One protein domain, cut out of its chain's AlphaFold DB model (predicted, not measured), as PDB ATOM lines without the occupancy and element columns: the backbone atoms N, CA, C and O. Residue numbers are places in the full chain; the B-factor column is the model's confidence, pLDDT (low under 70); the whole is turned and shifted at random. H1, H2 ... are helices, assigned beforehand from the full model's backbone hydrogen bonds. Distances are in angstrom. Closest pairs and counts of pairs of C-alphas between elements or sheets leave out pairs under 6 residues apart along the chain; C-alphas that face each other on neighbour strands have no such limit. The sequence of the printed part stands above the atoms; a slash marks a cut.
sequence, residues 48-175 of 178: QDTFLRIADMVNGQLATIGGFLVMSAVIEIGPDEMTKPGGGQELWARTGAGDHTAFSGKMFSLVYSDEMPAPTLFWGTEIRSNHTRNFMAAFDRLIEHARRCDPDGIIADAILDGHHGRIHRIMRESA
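This is residues 48 to 175 of the 178 residues of an uncharacterized protein of Deltaproteobacteria bacterium (UniProt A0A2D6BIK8). Two long helices, H1 and H6, lie side by side and run opposite ways; H3 runs back along one stretch of H1, H7 folds back along the last residues of H6, H4 packs at a slant on H1, and H8 packs at a slant on H6 and on H4. Little H2 sits by the far end of H1, and short H5 makes a corner with the start of H6. The printed part has 128 residues with eight named helices, H1 to H8 in order along the chain, and no named strand: the class is all helix. The whole is compact, with a radius of gyration of the C-alphas of 14.6 A and spans of 46, 31 and 23 A.

H1, residues 48 to 77, is the longest helix, 41.6 A from C-alpha 48 at (61.121, 19.904, -4.189) to C-alpha 77 at (29.799, 8.125, 20.567). H6, residues 126 to 147, measures 31.8 A. H8, residues 163 to 173, measures 15.5 A and ends with C-alpha 173 at (42.016, -2.306, 3.658); H4, residues 102 to 112, measures 15.4 A. The shorter helices are H2, residues 80 to 83, H3, residues 88 to 96, H5, residues 118 to 123, and H7, residues 154 to 161.

H1 is the hub, touching H2, H3, H4, H5 and H6. It touches H6 at a shallow tilt of 18 degrees, opposite ways, with the C-alphas of Leu 62 and Phe 135 closest at 5.9 A. With residues 60 to 74 alone it touches H3, at 9 degrees and opposite ways; the closest C-alphas are those of Ala 63 and Thr 95, 6.8 A apart. H4 touches H1 at a steep tilt of 51 degrees, closest at the C-alphas of Gly 66 and Phe 103, 5.4 A. H3 and H4 form a helical hairpin. H1 and H2 only just touch, only at the corner, with 3 pairs of C-alphas within 8 A. H8 touches H6 at a steep tilt of 60 degrees, closest at the C-alphas of Met 136 and His 168, 6.1 A. H6 and H7 form another helical hairpin, at 21 degrees, with the C-alphas of Ala 146 and Ala 156 closest at 5.4 A. H5 and H6 touch only at the corner, about perpendicular at 83 degrees. H3 and H6 are apart. Every O i to N i+4 pair is within hydrogen-bond range in H3 to H8, and 25 of 26 are in H1; H2 is too short for such a pair.

The C-alphas of Pro 79 and Pro 151, 47.3 A apart, are the two farthest apart. The printed part has no cut and no long link; the link from H6 to H7 is short and the others are tight. The mean pLDDT of the printed part is 94.6, and no printed residue is under 70.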
ATOM      1  N   GLN A  48      61.311  20.317  -5.583       97.12
ATOM      2  CA  GLN A  48      61.121  19.904  -4.189       97.12
ATOM      3  C   GLN A  48      60.519  21.029  -3.333       97.12
ATOM      4  O   GLN A  48      59.520  20.802  -2.654       97.12
ATOM      5  N   ASP A  49      61.015  22.262  -3.439       97.06
ATOM      6  CA  ASP A  49      60.465  23.422  -2.716       97.06
ATOM      7  C   ASP A  49      59.015  23.727  -3.106       97.06
ATOM      8  O   ASP A  49      58.171  24.125  -2.294       97.06
ATOM      9  N   THR A  50      58.700  23.565  -4.389       96.88
ATOM     10  CA  THR A  50      57.326  23.702  -4.880       96.88
ATOM     11  C   THR A  50      56.446  22.577  -4.346       96.88
ATOM     12  O   THR A  50      55.336  22.842  -3.883       96.88
ATOM     13  N   PHE A  51      56.948  21.342  -4.350       97.75
ATOM     14  CA  PHE A  51      56.245  20.198  -3.790       97.75
ATOM     15  C   PHE A  51      55.946  20.379  -2.300       97.75
ATOM     16  O   PHE A  51      54.801  20.186  -1.910       97.75
ATOM     17  N   LEU A  52      56.913  20.797  -1.477       96.62
ATOM     18  CA  LEU A  52      56.713  20.947  -0.030       96.62
ATOM     19  C   LEU A  52      55.595  21.949   0.302       96.62
ATOM     20  O   LEU A  52      54.797  21.702   1.204       96.62
ATOM     21  N   ARG A  53      55.462  23.030  -0.478       96.81
ATOM     22  CA  ARG A  53      54.348  23.989  -0.344       96.81
ATOM     23  C   ARG A  53      52.997  23.378  -0.715       96.81
ATOM     24  O   ARG A  53      52.005  23.609  -0.029       96.81
ATOM     25  N   ILE A  54      52.951  22.586  -1.786       96.56
ATOM     26  CA  ILE A  54      51.739  21.849  -2.173       96.56
ATOM     27  C   ILE A  54      51.389  20.814  -1.099       96.56
ATOM     28  O   ILE A  54      50.223  20.677  -0.737       96.56
ATOM     29  N   ALA A  55      52.387  20.106  -0.571       97.50
ATOM     30  CA  ALA A  55      52.210  19.091   0.455       97.50
ATOM     31  C   ALA A  55      51.605  19.680   1.730       97.50
ATOM     32  O   ALA A  55      50.675  19.092   2.271       97.50
ATOM     33  N   ASP A  56      52.062  20.853   2.166       96.44
ATOM     34  CA  ASP A  56      51.489  21.572   3.308       96.44
ATOM     35  C   ASP A  56      49.994  21.884   3.105       96.44
ATOM     36  O   ASP A  56      49.149  21.502   3.918       96.44
ATOM     37  N   MET A  57      49.634  22.445   1.944       96.94
ATOM     38  CA  MET A  57      48.233  22.714   1.593       96.94
ATOM     39  C   MET A  57      47.378  21.439   1.568       96.94
ATOM     40  O   MET A  57      46.252  21.429   2.074       96.94
ATOM     41  N   VAL A  58      47.897  20.357   0.977       98.06
ATOM     42  CA  VAL A  58      47.178  19.079   0.911       98.06
ATOM     43  C   VAL A  58      47.051  18.457   2.300       98.06
ATOM     44  O   VAL A  58      45.980  17.956   2.625       98.06
ATOM     45  N   ASN A  59      48.070  18.539   3.157       97.75
ATOM     46  CA  ASN A  59      47.982  18.086   4.547       97.75
ATOM     47  C   ASN A  59      46.886  18.846   5.310       97.75
ATOM     48  O   ASN A  59      46.075  18.216   5.986       97.75
ATOM     49  N   GLY A  60      46.764  20.165   5.133       97.44
ATOM     50  CA  GLY A  60      45.648  20.940   5.692       97.44
ATOM     51  C   GLY A  60      44.272  20.484   5.182       97.44
ATOM     52  O   GLY A  60      43.314  20.353   5.957       97.44
ATOM     53  N   GLN A  61      44.162  20.166   3.887       97.75
ATOM     54  CA  GLN A  61      42.942  19.595   3.310       97.75
ATOM     55  C   GLN A  61      42.622  18.213   3.906       97.75
ATOM     56  O   GLN A  61      41.479  17.958   4.291       97.75
ATOM     57  N   LEU A  62      43.617  17.330   4.013       98.56
ATOM     58  CA  LEU A  62      43.481  15.995   4.601       98.56
ATOM     59  C   LEU A  62      43.081  16.072   6.077       98.56
ATOM     60  O   LEU A  62      42.191  15.335   6.500       98.56
ATOM     61  N   ALA A  63      43.671  16.993   6.842       97.94
ATOM     62  CA  ALA A  63      43.305  17.264   8.228       97.94
ATOM     63  C   ALA A  63      41.838  17.682   8.350       97.94
ATOM     64  O   ALA A  63      41.116  17.167   9.198       97.94
ATOM     65  N   THR A  64      41.372  18.556   7.454       97.75
ATOM     66  CA  THR A  64      39.977  19.015   7.421       97.75
ATOM     67  C   THR A  64      39.013  17.868   7.114       97.75
ATOM     68  O   THR A  64      38.007  17.697   7.804       97.75
ATOM     69  N   ILE A  65      39.329  17.035   6.115       98.19
ATOM     70  CA  ILE A  65      38.526  15.848   5.782       98.19
ATOM     71  C   ILE A  65      38.522  14.849   6.950       98.19
ATOM     72  O   ILE A  65      37.463  14.337   7.316       98.19
ATOM     73  N   GLY A  66      39.681  14.606   7.570       97.56
ATOM     74  CA  GLY A  66      39.808  13.785   8.776       97.56
ATOM     75  C   GLY A  66      38.993  14.336   9.946       97.56
ATOM     76  O   GLY A  66      38.357  13.571  10.668       97.56
ATOM     77  N   GLY A  67      38.936  15.661  10.081       95.69
ATOM     78  CA  GLY A  67      38.066  16.357  11.018       95.69
ATOM     79  C   GLY A  67      36.603  16.010  10.791       95.69
ATOM     80  O   GLY A  67      35.940  15.572  11.724       95.69
ATOM     81  N   PHE A  68      36.101  16.105   9.558       95.56
ATOM     82  CA  PHE A  68      34.715  15.722   9.252       95.56
ATOM     83  C   PHE A  68      34.418  14.243   9.529       95.56
ATOM     84  O   PHE A  68      33.346  13.927  10.048       95.56
ATOM     85  N   LEU A  69      35.369  13.344   9.260       96.00
ATOM     86  CA  LEU A  69      35.237  11.925   9.598       96.00
ATOM     87  C   LEU A  69      35.105  11.718  11.113       96.00
ATOM     88  O   LEU A  69      34.109  11.150  11.563       96.00
ATOM     89  N   VAL A  70      36.040  12.248  11.906       93.75
ATOM     90  CA  VAL A  70      36.004  12.146  13.376       93.75
ATOM     91  C   VAL A  70      34.762  12.817  13.949       93.75
ATOM     92  O   VAL A  70      34.126  12.278  14.845       93.75
ATOM     93  N   MET A  71      34.369  13.965  13.412       90.25
ATOM     94  CA  MET A  71      33.176  14.687  13.837       90.25
ATOM     95  C   MET A  71      31.899  13.887  13.623       90.25
ATOM     96  O   MET A  71      31.058  13.811  14.516       90.25
ATOM     97  N   SER A  72      31.775  13.254  12.457       90.12
ATOM     98  CA  SER A  72      30.643  12.378  12.178       90.12
ATOM     99  C   SER A  72      30.606  11.170  13.121       90.12
ATOM    100  O   SER A  72      29.521  10.689  13.421       90.12
ATOM    101  N   ALA A  73      31.764  10.691  13.594       87.19
ATOM    102  CA  ALA A  73      31.910   9.592  14.555       87.19
ATOM    103  C   ALA A  73      31.574   9.998  15.992       87.19
ATOM    104  O   ALA A  73      30.811   9.323  16.675       87.19
ATOM    105  N   VAL A  74      32.105  11.130  16.437       80.69
ATOM    106  CA  VAL A  74      31.931  11.660  17.793       80.69
ATOM    107  C   VAL A  74      30.461  11.916  18.125       80.69
ATOM    108  O   VAL A  74      30.041  11.641  19.244       80.69
ATOM    109  N   ILE A  75      29.657  12.357  17.154       74.38
ATOM    110  CA  ILE A  75      28.208  12.536  17.344       74.38
ATOM    111  C   ILE A  75      27.510  11.215  17.726       74.38
ATOM    112  O   ILE A  75      26.551  11.245  18.493       74.38
ATOM    113  N   GLU A  76      27.989  10.068  17.233       77.00
ATOM    114  CA  GLU A  76      27.440   8.743  17.570       77.00
ATOM    115  C   GLU A  76      27.960   8.210  18.913       77.00
ATOM    116  O   GLU A  76      27.233   7.495  19.599       77.00
ATOM    117  N   ILE A  77      29.191   8.562  19.301       75.12
ATOM    118  CA  ILE A  77      29.799   8.125  20.567       75.12
ATOM    119  C   ILE A  77      29.215   8.912  21.754       75.12
ATOM    120  O   ILE A  77      28.880   8.325  22.781       75.12
ATOM    121  N   GLY A  78      29.064  10.235  21.620       79.88
ATOM    122  CA  GLY A  78      28.431  11.083  22.632       79.88
ATOM    123  C   GLY A  78      28.880  12.551  22.592       79.88
ATOM    124  O   GLY A  78      29.991  12.856  22.158       79.88
ATOM    125  N   PRO A  79      28.049  13.491  23.082       74.06
ATOM    126  CA  PRO A  79      28.323  14.930  22.993       74.06
ATOM    127  C   PRO A  79      29.589  15.368  23.749       74.06
ATOM    128  O   PRO A  79      30.245  16.323  23.336       74.06
ATOM    129  N   ASP A  80      29.972  14.651  24.808       84.56
ATOM    130  CA  ASP A  80      31.152  14.971  25.621       84.56
ATOM    131  C   ASP A  80      32.474  14.710  24.882       84.56
ATOM    132  O   ASP A  80      33.490  15.333  25.190       84.56
ATOM    133  N   GLU A  81      32.482  13.863  23.844       86.12
ATOM    134  CA  GLU A  81      33.661  13.632  22.995       86.12
ATOM    135  C   GLU A  81      34.104  14.896  22.235       86.12
ATOM    136  O   GLU A  81      35.242  14.993  21.769       86.12
ATOM    137  N   MET A  82      33.218  15.887  22.112       86.25
ATOM    138  CA  MET A  82      33.555  17.188  21.547       86.25
ATOM    139  C   MET A  82      34.383  18.044  22.511       86.25
ATOM    140  O   MET A  82      35.351  18.683  22.091       86.25
ATOM    141  N   THR A  83      33.969  18.104  23.777       87.31
ATOM    142  CA  THR A  83      34.421  19.104  24.760       87.31
ATOM    143  C   THR A  83      35.435  18.563  25.758       87.31
ATOM    144  O   THR A  83      36.121  19.354  26.408       87.31
ATOM    145  N   LYS A  84      35.557  17.240  25.895       88.12
ATOM    146  CA  LYS A  84      36.556  16.629  26.773       88.12
ATOM    147  C   LYS A  84      37.992  16.940  26.308       88.12
ATOM    148  O   LYS A  84      38.210  17.197  25.122       88.12
ATOM    149  N   PRO A  85      38.992  16.850  27.203       87.38
ATOM    150  CA  PRO A  85      40.401  16.921  26.815       87.38
ATOM    151  C   PRO A  85      40.746  15.891  25.727       87.38
ATOM    152  O   PRO A  85      40.346  14.728  25.812       87.38
ATOM    153  N   GLY A  86      41.460  16.321  24.687       84.62
ATOM    154  CA  GLY A  86      41.741  15.525  23.487       84.62
ATOM    155  C   GLY A  86      40.532  15.303  22.565       84.62
ATOM    156  O   GLY A  86      40.613  14.496  21.635       84.62
ATOM    157  N   GLY A  87      39.410  15.977  22.834       88.88
ATOM    158  CA  GLY A  87      38.180  15.933  22.050       88.88
ATOM    159  C   GLY A  87      38.220  16.790  20.784       88.88
ATOM    160  O   GLY A  87      39.235  17.396  20.432       88.88
ATOM    161  N   GLY A  88      37.084  16.853  20.086       90.12
ATOM    162  CA  GLY A  88      36.964  17.522  18.785       90.12
ATOM    163  C   GLY A  88      37.452  18.977  18.762       90.12
ATOM    164  O   GLY A  88      38.154  19.359  17.825       90.12
ATOM    165  N   GLN A  89      37.143  19.784  19.788       90.75
ATOM    166  CA  GLN A  89      37.561  21.197  19.825       90.75
ATOM    167  C   GLN A  89      39.083  21.359  19.896       90.75
ATOM    168  O   GLN A  89      39.649  22.193  19.189       90.75
ATOM    169  N   GLU A  90      39.756  20.547  20.713       93.88
ATOM    170  CA  GLU A  90      41.214  20.594  20.847       93.88
ATOM    171  C   GLU A  90      41.906  20.129  19.558       93.88
ATOM    172  O   GLU A  90      42.885  20.733  19.125       93.88
ATOM    173  N   LEU A  91      41.367  19.102  18.893       95.25
ATOM    174  CA  LEU A  91      41.884  18.630  17.604       95.25
ATOM    175  C   LEU A  91      41.759  19.694  16.502       95.25
ATOM    176  O   LEU A  91      42.685  19.863  15.702       95.25
ATOM    177  N   TRP A  92      40.661  20.457  16.485       95.00
ATOM    178  CA  TRP A  92      40.510  21.601  15.581       95.00
ATOM    179  C   TRP A  92      41.486  22.729  15.911       95.00
ATOM    180  O   TRP A  92      42.110  23.269  14.999       95.00
ATOM    181  N   ALA A  93      41.672  23.053  17.194       95.31
ATOM    182  CA  ALA A  93      42.647  24.055  17.617       95.31
ATOM    183  C   ALA A  93      44.079  23.666  17.206       95.31
ATOM    184  O   ALA A  93      44.810  24.492  16.663       95.31
ATOM    185  N   ARG A  94      44.455  22.392  17.379       96.12
ATOM    186  CA  ARG A  94      45.745  21.839  16.931       96.12
ATOM    187  C   ARG A  94      45.914  21.918  15.417       96.12
ATOM    188  O   ARG A  94      46.949  22.383  14.950       96.12
ATOM    189  N   THR A  95      44.881  21.546  14.661       94.75
ATOM    190  CA  THR A  95      44.879  21.682  13.195       94.75
ATOM    191  C   THR A  95      45.078  23.139  12.771       94.75
ATOM    192  O   THR A  95      45.884  23.413  11.886       94.75
ATOM    193  N   GLY A  96      44.397  24.081  13.434       92.81
ATOM    194  CA  GLY A  96      44.549  25.519  13.194       92.81
ATOM    195  C   GLY A  96      45.930  26.074  13.568       92.81
ATOM    196  O   GLY A  96      46.349  27.082  13.008       92.81
ATOM    197  N   ALA A  97      46.651  25.399  14.466       94.94
ATOM    198  CA  ALA A  97      48.026  25.715  14.846       94.94
ATOM    199  C   ALA A  97      49.091  25.011  13.972       94.94
ATOM    200  O   ALA A  97      50.280  25.143  14.253       94.94
ATOM    201  N   GLY A  98      48.683  24.273  12.931       93.88
ATOM    202  CA  GLY A  98      49.584  23.611  11.977       93.88
ATOM    203  C   GLY A  98      49.808  22.113  12.210       93.88
ATOM    204  O   GLY A  98      50.495  21.470  11.422       93.88
ATOM    205  N   ASP A  99      49.213  21.507  13.242       96.00
ATOM    206  CA  ASP A  99      49.241  20.047  13.401       96.00
ATOM    207  C   ASP A  99      48.159  19.393  12.537       96.00
ATOM    208  O   ASP A  99      47.072  19.031  12.993       96.00
ATOM    209  N   HIS A 100      48.480  19.219  11.258       96.69
ATOM    210  CA  HIS A 100      47.601  18.577  10.284       96.69
ATOM    211  C   HIS A 100      47.383  17.078  10.547       96.69
ATOM    212  O   HIS A 100      46.467  16.467  10.000       96.69
ATOM    213  N   THR A 101      48.160  16.469  11.446       96.75
ATOM    214  CA  THR A 101      48.067  15.034  11.733       96.75
ATOM    215  C   THR A 101      47.144  14.692  12.898       96.75
ATOM    216  O   THR A 101      46.796  13.519  13.056       96.75
ATOM    217  N   ALA A 102      46.692  15.687  13.672       96.19
ATOM    218  CA  ALA A 102      45.889  15.502  14.881       96.19
ATOM    219  C   ALA A 102      44.679  14.575  14.663       96.19
ATOM    220  O   ALA A 102      44.487  13.599  15.396       96.19
ATOM    221  N   PHE A 103      43.892  14.824  13.610       97.19
ATOM    222  CA  PHE A 103      42.725  13.998  13.297       97.19
ATOM    223  C   PHE A 103      43.092  12.599  12.804       97.19
ATOM    224  O   PHE A 103      42.419  11.638  13.168       97.19
ATOM    225  N   SER A 104      44.174  12.438  12.039       97.25
ATOM    226  CA  SER A 104      44.644  11.103  11.652       97.25
ATOM    227  C   SER A 104      45.141  10.291  12.842       97.25
ATOM    228  O   SER A 104      44.849   9.100  12.915       97.25
ATOM    229  N   GLY A 105      45.796  10.925  13.817       95.38
ATOM    230  CA  GLY A 105      46.125  10.290  15.093       95.38
ATOM    231  C   GLY A 105      44.877   9.845  15.864       95.38
ATOM    232  O   GLY A 105      44.819   8.711  16.336       95.38
ATOM    233  N   LYS A 106      43.836  10.689  15.936       94.56
ATOM    234  CA  LYS A 106      42.564  10.319  16.585       94.56
ATOM    235  C   LYS A 106      41.854   9.170  15.863       94.56
ATOM    236  O   LYS A 106      41.404   8.249  16.535       94.56
ATOM    237  N   MET A 107      41.784   9.189  14.530       96.06
ATOM    238  CA  MET A 107      41.219   8.080  13.747       96.06
ATOM    239  C   MET A 107      41.978   6.777  14.010       96.06
ATOM    240  O   MET A 107      41.356   5.736  14.192       96.06
ATOM    241  N   PHE A 108      43.310   6.837  14.093       95.00
ATOM    242  CA  PHE A 108      44.132   5.664  14.381       95.00
ATOM    243  C   PHE A 108      43.824   5.114  15.775       95.00
ATOM    244  O   PHE A 108      43.638   3.912  15.926       95.00
ATOM    245  N   SER A 109      43.708   6.000  16.769       92.94
ATOM    246  CA  SER A 109      43.329   5.636  18.136       92.94
ATOM    247  C   SER A 109      41.964   4.942  18.187       92.94
ATOM    248  O   SER A 109      41.886   3.841  18.713       92.94
ATOM    249  N   LEU A 110      40.931   5.523  17.560       92.50
ATOM    250  CA  LEU A 110      39.571   4.960  17.530       92.50
ATOM    251  C   LEU A 110      39.512   3.565  16.895       92.50
ATOM    252  O   LEU A 110      38.805   2.691  17.388       92.50
ATOM    253  N   VAL A 111      40.243   3.368  15.793       94.62
ATOM    254  CA  VAL A 111      40.299   2.074  15.100       94.62
ATOM    255  C   VAL A 111      41.079   1.052  15.922       94.62
ATOM    256  O   VAL A 111      40.660  -0.094  16.024       94.62
ATOM    257  N   TYR A 112      42.214   1.447  16.499       93.56
ATOM    258  CA  TYR A 112      43.082   0.535  17.240       93.56
ATOM    259  C   TYR A 112      42.506   0.139  18.605       93.56
ATOM    260  O   TYR A 112      42.701  -0.995  19.036       93.56
ATOM    261  N   SER A 113      41.793   1.047  19.281       91.88
ATOM    262  CA  SER A 113      41.099   0.754  20.541       91.88
ATOM    263  C   SER A 113      39.780   0.001  20.353       91.88
ATOM    264  O   SER A 113      39.153  -0.355  21.347       91.88
ATOM    265  N   ASP A 114      39.367  -0.240  19.104       89.69
ATOM    266  CA  ASP A 114      38.083  -0.847  18.727       89.69
ATOM    267  C   ASP A 114      36.847  -0.052  19.206       89.69
ATOM    268  O   ASP A 114      35.717  -0.528  19.131       89.69
ATOM    269  N   GLU A 115      37.032   1.202  19.644       89.69
ATOM    270  CA  GLU A 115      35.931   2.133  19.946       89.69
ATOM    271  C   GLU A 115      35.094   2.424  18.699       89.69
ATOM    272  O   GLU A 115      33.875   2.590  18.775       89.69
ATOM    273  N   MET A 116      35.748   2.491  17.535       91.88
ATOM    274  CA  MET A 116      35.069   2.554  16.252       91.88
ATOM    275  C   MET A 116      35.859   1.784  15.186       91.88
ATOM    276  O   MET A 116      36.827   2.319  14.634       91.88
ATOM    277  N   PRO A 117      35.430   0.555  14.840       94.88
ATOM    278  CA  PRO A 117      36.083  -0.252  13.818       94.88
ATOM    279  C   PRO A 117      36.203   0.488  12.482       94.88
ATOM    280  O   PRO A 117      35.306   1.239  12.090       94.88
ATOM    281  N   ALA A 118      37.279   0.230  11.733       96.94
ATOM    282  CA  ALA A 118      37.561   0.920  10.470       96.94
ATOM    283  C   ALA A 118      36.406   0.882   9.443       96.94
ATOM    284  O   ALA A 118      36.123   1.929   8.853       96.94
ATOM    285  N   PRO A 119      35.686  -0.242   9.228       96.56
ATOM    286  CA  PRO A 119      34.508  -0.245   8.359       96.56
ATOM    287  C   PRO A 119      33.430   0.747   8.814       96.56
ATOM    288  O   PRO A 119      32.872   1.475   7.999       96.56
ATOM    289  N   THR A 120      33.193   0.853  10.120       95.38
ATOM    290  CA  THR A 120      32.206   1.774  10.699       95.38
ATOM    291  C   THR A 120      32.657   3.233  10.605       95.38
ATOM    292  O   THR A 120      31.870   4.101  10.214       95.38
ATOM    293  N   LEU A 121      33.927   3.514  10.917       96.38
ATOM    294  CA  LEU A 121      34.481   4.871  10.898       96.38
ATOM    295  C   LEU A 121      34.566   5.451   9.483       96.38
ATOM    296  O   LEU A 121      34.261   6.623   9.276       96.38
ATOM    297  N   PHE A 122      34.989   4.652   8.506       97.75
ATOM    298  CA  PHE A 122      35.277   5.153   7.159       97.75
ATOM    299  C   PHE A 122      34.137   4.931   6.168       97.75
ATOM    300  O   PHE A 122      33.998   5.710   5.224       97.75
ATOM    301  N   TRP A 123      33.310   3.907   6.391       96.81
ATOM    302  CA  TRP A 123      32.320   3.435   5.418       96.81
ATOM    303  C   TRP A 123      30.917   3.245   6.007       96.81
ATOM    304  O   TRP A 123      29.983   2.942   5.273       96.81
ATOM    305  N   GLY A 124      30.733   3.466   7.316       94.81
ATOM    306  CA  GLY A 124      29.465   3.202   8.008       94.81
ATOM    307  C   GLY A 124      28.298   4.094   7.575       94.81
ATOM    308  O   GLY A 124      27.144   3.762   7.825       94.81
ATOM    309  N   THR A 125      28.578   5.213   6.904       95.25
ATOM    310  CA  THR A 125      27.562   6.100   6.325       95.25
ATOM    311  C   THR A 125      27.988   6.577   4.938       95.25
ATOM    312  O   THR A 125      29.172   6.548   4.587       95.25
ATOM    313  N   GLU A 126      27.036   7.068   4.142       95.56
ATOM    314  CA  GLU A 126      27.332   7.657   2.829       95.56
ATOM    315  C   GLU A 126      28.243   8.890   2.953       95.56
ATOM    316  O   GLU A 126      29.190   9.055   2.183       95.56
ATOM    317  N   ILE A 127      28.013   9.722   3.974       94.69
ATOM    318  CA  ILE A 127      28.827  10.911   4.260       94.69
ATOM    319  C   ILE A 127      30.276  10.507   4.564       94.69
ATOM    320  O   ILE A 127      31.202  11.045   3.952       94.69
ATOM    321  N   ARG A 128      30.485   9.520   5.449       96.31
ATOM    322  CA  ARG A 128      31.825   8.992   5.757       96.31
ATOM    323  C   ARG A 128      32.477   8.394   4.518       96.31
ATOM    324  O   ARG A 128      33.603   8.754   4.205       96.31
ATOM    325  N   SER A 129      31.740   7.603   3.743       97.69
ATOM    326  CA  SER A 129      32.238   7.007   2.499       97.69
ATOM    327  C   SER A 129      32.697   8.063   1.485       97.69
ATOM    328  O   SER A 129      33.725   7.902   0.826       97.69
ATOM    329  N   ASN A 130      31.967   9.175   1.360       97.50
ATOM    330  CA  ASN A 130      32.346  10.291   0.491       97.50
ATOM    331  C   ASN A 130      33.610  11.000   0.985       97.50
ATOM    332  O   ASN A 130      34.529  11.235   0.199       97.50
ATOM    333  N   HIS A 131      33.696  11.302   2.281       98.31
ATOM    334  CA  HIS A 131      34.893  11.906   2.865       98.31
ATOM    335  C   HIS A 131      36.113  10.987   2.768       98.31
ATOM    336  O   HIS A 131      37.179  11.453   2.374       98.31
ATOM    337  N   THR A 132      35.955   9.690   3.022       98.56
ATOM    338  CA  THR A 132      37.013   8.687   2.873       98.56
ATOM    339  C   THR A 132      37.533   8.638   1.438       98.56
ATOM    340  O   THR A 132      38.738   8.747   1.223       98.56
ATOM    341  N   ARG A 133      36.649   8.578   0.431       98.44
ATOM    342  CA  ARG A 133      37.065   8.617  -0.984       98.44
ATOM    343  C   ARG A 133      37.812   9.900  -1.338       98.44
ATOM    344  O   ARG A 133      38.823   9.842  -2.034       98.44
ATOM    345  N   ASN A 134      37.355  11.045  -0.835       98.44
ATOM    346  CA  ASN A 134      38.025  12.326  -1.060       98.44
ATOM    347  C   ASN A 134      39.402  12.382  -0.384       98.44
ATOM    348  O   ASN A 134      40.351  12.877  -0.991       98.44
ATOM    349  N   PHE A 135      39.524  11.849   0.835       98.69
ATOM    350  CA  PHE A 135      40.799  11.721   1.541       98.69
ATOM    351  C   PHE A 135      41.777  10.872   0.729       98.69
ATOM    352  O   PHE A 135      42.885  11.316   0.434       98.69
ATOM    353  N   MET A 136      41.346   9.676   0.316       98.69
ATOM    354  CA  MET A 136      42.160   8.751  -0.470       98.69
ATOM    355  C   MET A 136      42.609   9.377  -1.791       98.69
ATOM    356  O   MET A 136      43.794   9.368  -2.099       98.69
ATOM    357  N   ALA A 137      41.692  10.002  -2.534       98.56
ATOM    358  CA  ALA A 137      42.018  10.640  -3.806       98.56
ATOM    359  C   ALA A 137      43.010  11.806  -3.651       98.56
ATOM    360  O   ALA A 137      43.896  11.974  -4.489       98.56
ATOM    361  N   ALA A 138      42.876  12.620  -2.599       98.56
ATOM    362  CA  ALA A 138      43.815  13.704  -2.320       98.56
ATOM    363  C   ALA A 138      45.200  13.165  -1.923       98.56
ATOM    364  O   ALA A 138      46.214  13.642  -2.433       98.56
ATOM    365  N   PHE A 139      45.244  12.138  -1.070       98.69
ATOM    366  CA  PHE A 139      46.491  11.515  -0.633       98.69
ATOM    367  C   PHE A 139      47.213  10.786  -1.779       98.69
ATOM    368  O   PHE A 139      48.424  10.927  -1.932       98.69
ATOM    369  N   ASP A 140      46.485  10.064  -2.635       98.56
ATOM    370  CA  ASP A 140      47.058   9.397  -3.810       98.56
ATOM    371  C   ASP A 140      47.727  10.399  -4.759       98.56
ATOM    372  O   ASP A 140      48.852  10.175  -5.208       98.56
ATOM    373  N   ARG A 141      47.082  11.550  -4.999       98.25
ATOM    374  CA  ARG A 141      47.673  12.640  -5.790       98.25
ATOM    375  C   ARG A 141      48.918  13.211  -5.118       98.25
ATOM    376  O   ARG A 141      49.911  13.443  -5.800       98.25
ATOM    377  N   LEU A 142      48.896  13.415  -3.799       98.25
ATOM    378  CA  LEU A 142      50.065  13.899  -3.057       98.25
ATOM    379  C   LEU A 142      51.276  12.979  -3.252       98.25
ATOM    380  O   LEU A 142      52.360  13.458  -3.579       98.25
ATOM    381  N   ILE A 143      51.083  11.666  -3.111       98.31
ATOM    382  CA  ILE A 143      52.147  10.674  -3.307       98.31
ATOM    383  C   ILE A 143      52.624  10.629  -4.760       98.31
ATOM    384  O   ILE A 143      53.826  10.523  -5.008       98.31
ATOM    385  N   GLU A 144      51.715  10.736  -5.730       97.31
ATOM    386  CA  GLU A 144      52.093  10.827  -7.141       97.31
ATOM    387  C   GLU A 144      52.985  12.048  -7.405       97.31
ATOM    388  O   GLU A 144      53.998  11.938  -8.095       97.31
ATOM    389  N   HIS A 145      52.644  13.201  -6.825       96.25
ATOM    390  CA  HIS A 145      53.450  14.413  -6.937       96.25
ATOM    391  C   HIS A 145      54.803  14.286  -6.230       96.25
ATOM    392  O   HIS A 145      55.805  14.692  -6.818       96.25
ATOM    393  N   ALA A 146      54.851  13.679  -5.040       97.75
ATOM    394  CA  ALA A 146      56.090  13.462  -4.290       97.75
ATOM    395  C   ALA A 146      57.110  12.680  -5.126       97.75
ATOM    396  O   ALA A 146      58.230  13.133  -5.345       97.75
ATOM    397  N   ARG A 147      56.681  11.555  -5.712       97.25
ATOM    398  CA  ARG A 147      57.539  10.671  -6.520       97.25
ATOM    399  C   ARG A 147      58.164  11.348  -7.743       97.25
ATOM    400  O   ARG A 147      59.184  10.883  -8.239       97.25
ATOM    401  N   ARG A 148      57.580  12.437  -8.256       95.56
ATOM    402  CA  ARG A 148      58.110  13.165  -9.426       95.56
ATOM    403  C   ARG A 148      59.296  14.076  -9.094       95.56
ATOM    404  O   ARG A 148      59.996  14.500 -10.014       95.56
ATOM    405  N   CYS A 149      59.506  14.406  -7.821       95.31
ATOM    406  CA  CYS A 149      60.597  15.266  -7.353       95.31
ATOM    407  C   CYS A 149      61.484  14.592  -6.295       95.31
ATOM    408  O   CYS A 149      62.247  15.268  -5.610       95.31
ATOM    409  N   ASP A 150      61.382  13.273  -6.152       96.81
ATOM    410  CA  ASP A 150      62.000  12.512  -5.069       96.81
ATOM    411  C   ASP A 150      62.787  11.317  -5.627       96.81
ATOM    412  O   ASP A 150      62.319  10.180  -5.558       96.81
ATOM    413  N   PRO A 151      63.951  11.566  -6.260       95.06
ATOM    414  CA  PRO A 151      64.730  10.515  -6.919       95.06
ATOM    415  C   PRO A 151      65.178   9.409  -5.955       95.06
ATOM    416  O   PRO A 151      65.298   8.260  -6.374       95.06
ATOM    417  N   ASP A 152      65.373   9.748  -4.679       95.44
ATOM    418  CA  ASP A 152      65.838   8.824  -3.642       95.44
ATOM    419  C   ASP A 152      64.690   8.181  -2.843       95.44
ATOM    420  O   ASP A 152      64.936   7.329  -1.992       95.44
ATOM    421  N   GLY A 153      63.435   8.574  -3.091       96.06
ATOM    422  CA  GLY A 153      62.251   8.033  -2.408       96.06
ATOM    423  C   GLY A 153      62.044   8.513  -0.964       96.06
ATOM    424  O   GLY A 153      61.070   8.121  -0.323       96.06
ATOM    425  N   ILE A 154      62.917   9.382  -0.446       96.62
ATOM    426  CA  ILE A 154      62.914   9.833   0.953       96.62
ATOM    427  C   ILE A 154      61.619  10.580   1.299       96.62
ATOM    428  O   ILE A 154      61.035  10.365   2.363       96.62
ATOM    429  N   ILE A 155      61.169  11.472   0.416       96.69
ATOM    430  CA  ILE A 155      59.985  12.307   0.644       96.69
ATOM    431  C   ILE A 155      58.717  11.446   0.606       96.69
ATOM    432  O   ILE A 155      57.865  11.545   1.491       96.69
ATOM    433  N   ALA A 156      58.580  10.605  -0.417       97.88
ATOM    434  CA  ALA A 156      57.420   9.749  -0.601       97.88
ATOM    435  C   ALA A 156      57.290   8.737   0.546       97.88
ATOM    436  O   ALA A 156      56.191   8.581   1.087       97.88
ATOM    437  N   ASP A 157      58.394   8.108   0.958       97.88
ATOM    438  CA  ASP A 157      58.405   7.140   2.057       97.88
ATOM    439  C   ASP A 157      58.041   7.802   3.391       97.88
ATOM    440  O   ASP A 157      57.176   7.303   4.115       97.88
ATOM    441  N   ALA A 158      58.589   8.990   3.677       97.12
ATOM    442  CA  ALA A 158      58.241   9.743   4.882       97.12
ATOM    443  C   ALA A 158      56.737  10.069   4.964       97.12
ATOM    444  O   ALA A 158      56.130   9.971   6.035       97.12
ATOM    445  N   ILE A 159      56.105  10.425   3.838       97.44
ATOM    446  CA  ILE A 159      54.663  10.712   3.790       97.44
ATOM    447  C   ILE A 159      53.838   9.424   3.954       97.44
ATOM    448  O   ILE A 159      52.823   9.426   4.660       97.44
ATOM    449  N   LEU A 160      54.263   8.321   3.329       97.56
ATOM    450  CA  LEU A 160      53.593   7.017   3.416       97.56
ATOM    451  C   LEU A 160      53.623   6.427   4.833       97.56
ATOM    452  O   LEU A 160      52.635   5.819   5.260       97.56
ATOM    453  N   ASP A 161      54.714   6.632   5.569       95.81
ATOM    454  CA  ASP A 161      54.879   6.127   6.936       95.81
ATOM    455  C   ASP A 161      54.292   7.046   8.019       95.81
ATOM    456  O   ASP A 161      54.128   6.625   9.177       95.81
ATOM    457  N   GLY A 162      53.916   8.271   7.645       94.88
ATOM    458  CA  GLY A 162      53.235   9.240   8.498       94.88
ATOM    459  C   GLY A 162      51.777   8.885   8.823       94.88
ATOM    460  O   GLY A 162      51.191   7.929   8.310       94.88
ATOM    461  N   HIS A 163      51.147   9.691   9.687       94.69
ATOM    462  CA  HIS A 163      49.773   9.456  10.156       94.69
ATOM    463  C   HIS A 163      48.746   9.387   9.018       94.69
ATOM    464  O   HIS A 163      47.901   8.491   9.011       94.69
ATOM    465  N   HIS A 164      48.819  10.301   8.043       97.81
ATOM    466  CA  HIS A 164      47.919  10.275   6.890       97.81
ATOM    467  C   HIS A 164      48.115   9.014   6.042       97.81
ATOM    468  O   HIS A 164      47.123   8.383   5.683       97.81
ATOM    469  N   GLY A 165      49.360   8.596   5.791       98.00
ATOM    470  CA  GLY A 165      49.662   7.383   5.027       98.00
ATOM    471  C   GLY A 165      49.187   6.098   5.706       98.00
ATOM    472  O   GLY A 165      48.618   5.222   5.051       98.00
ATOM    473  N   ARG A 166      49.306   6.012   7.036       96.75
ATOM    474  CA  ARG A 166      48.758   4.891   7.819       96.75
ATOM    475  C   ARG A 166      47.237   4.833   7.760       96.75
ATOM    476  O   ARG A 166      46.689   3.769   7.490       96.75
ATOM    477  N   ILE A 167      46.555   5.960   7.970       97.81
ATOM    478  CA  ILE A 167      45.089   6.018   7.867       97.81
ATOM    479  C   ILE A 167      44.624   5.676   6.461       97.81
ATOM    480  O   ILE A 167      43.701   4.888   6.295       97.81
ATOM    481  N   HIS A 168      45.294   6.215   5.454       98.56
ATOM    482  CA  HIS A 168      45.010   5.911   4.068       98.56
ATOM    483  C   HIS A 168      45.099   4.408   3.762       98.56
ATOM    484  O   HIS A 168      44.221   3.863   3.093       98.56
ATOM    485  N   ARG A 169      46.121   3.720   4.288       98.00
ATOM    486  CA  ARG A 169      46.247   2.260   4.179       98.00
ATOM    487  C   ARG A 169      45.056   1.548   4.821       98.00
ATOM    488  O   ARG A 169      44.426   0.730   4.159       98.00
ATOM    489  N   ILE A 170      44.703   1.922   6.050       97.81
ATOM    490  CA  ILE A 170      43.558   1.343   6.767       97.81
ATOM    491  C   ILE A 170      42.255   1.566   5.986       97.81
ATOM    492  O   ILE A 170      41.466   0.639   5.852       97.81
ATOM    493  N   MET A 171      42.039   2.763   5.428       98.06
ATOM    494  CA  MET A 171      40.865   3.070   4.603       98.06
ATOM    495  C   MET A 171      40.762   2.142   3.389       98.06
ATOM    496  O   MET A 171      39.669   1.670   3.079       98.06
ATOM    497  N   ARG A 172      41.885   1.865   2.706       97.50
ATOM    498  CA  ARG A 172      41.906   0.913   1.585       97.50
ATOM    499  C   ARG A 172      41.580  -0.506   2.033       97.50
ATOM    500  O   ARG A 172      40.805  -1.182   1.368       97.50
ATOM    501  N   GLU A 173      42.183  -0.948   3.129       96.88
ATOM    502  CA  GLU A 173      42.016  -2.306   3.658       96.88
ATOM    503  C   GLU A 173      40.605  -2.550   4.205       96.88
ATOM    504  O   GLU A 173      40.108  -3.671   4.140       96.88
ATOM    505  N   SER A 174      39.942  -1.507   4.715       96.62
ATOM    506  CA  SER A 174      38.585  -1.591   5.255       96.62
ATOM    507  C   SER A 174      37.481  -1.333   4.228       96.62
ATOM    508  O   SER A 174      36.306  -1.348   4.602       96.62
ATOM    509  N   ALA A 175      37.832  -1.047   2.970       95.19
ATOM    510  CA  ALA A 175      36.865  -0.727   1.929       95.19
ATOM    511  C   ALA A 175      35.893  -1.900   1.690       95.19
ATOM    512  O   ALA A 175      36.328  -3.054   1.632       95.19
TER     513      ALA A 175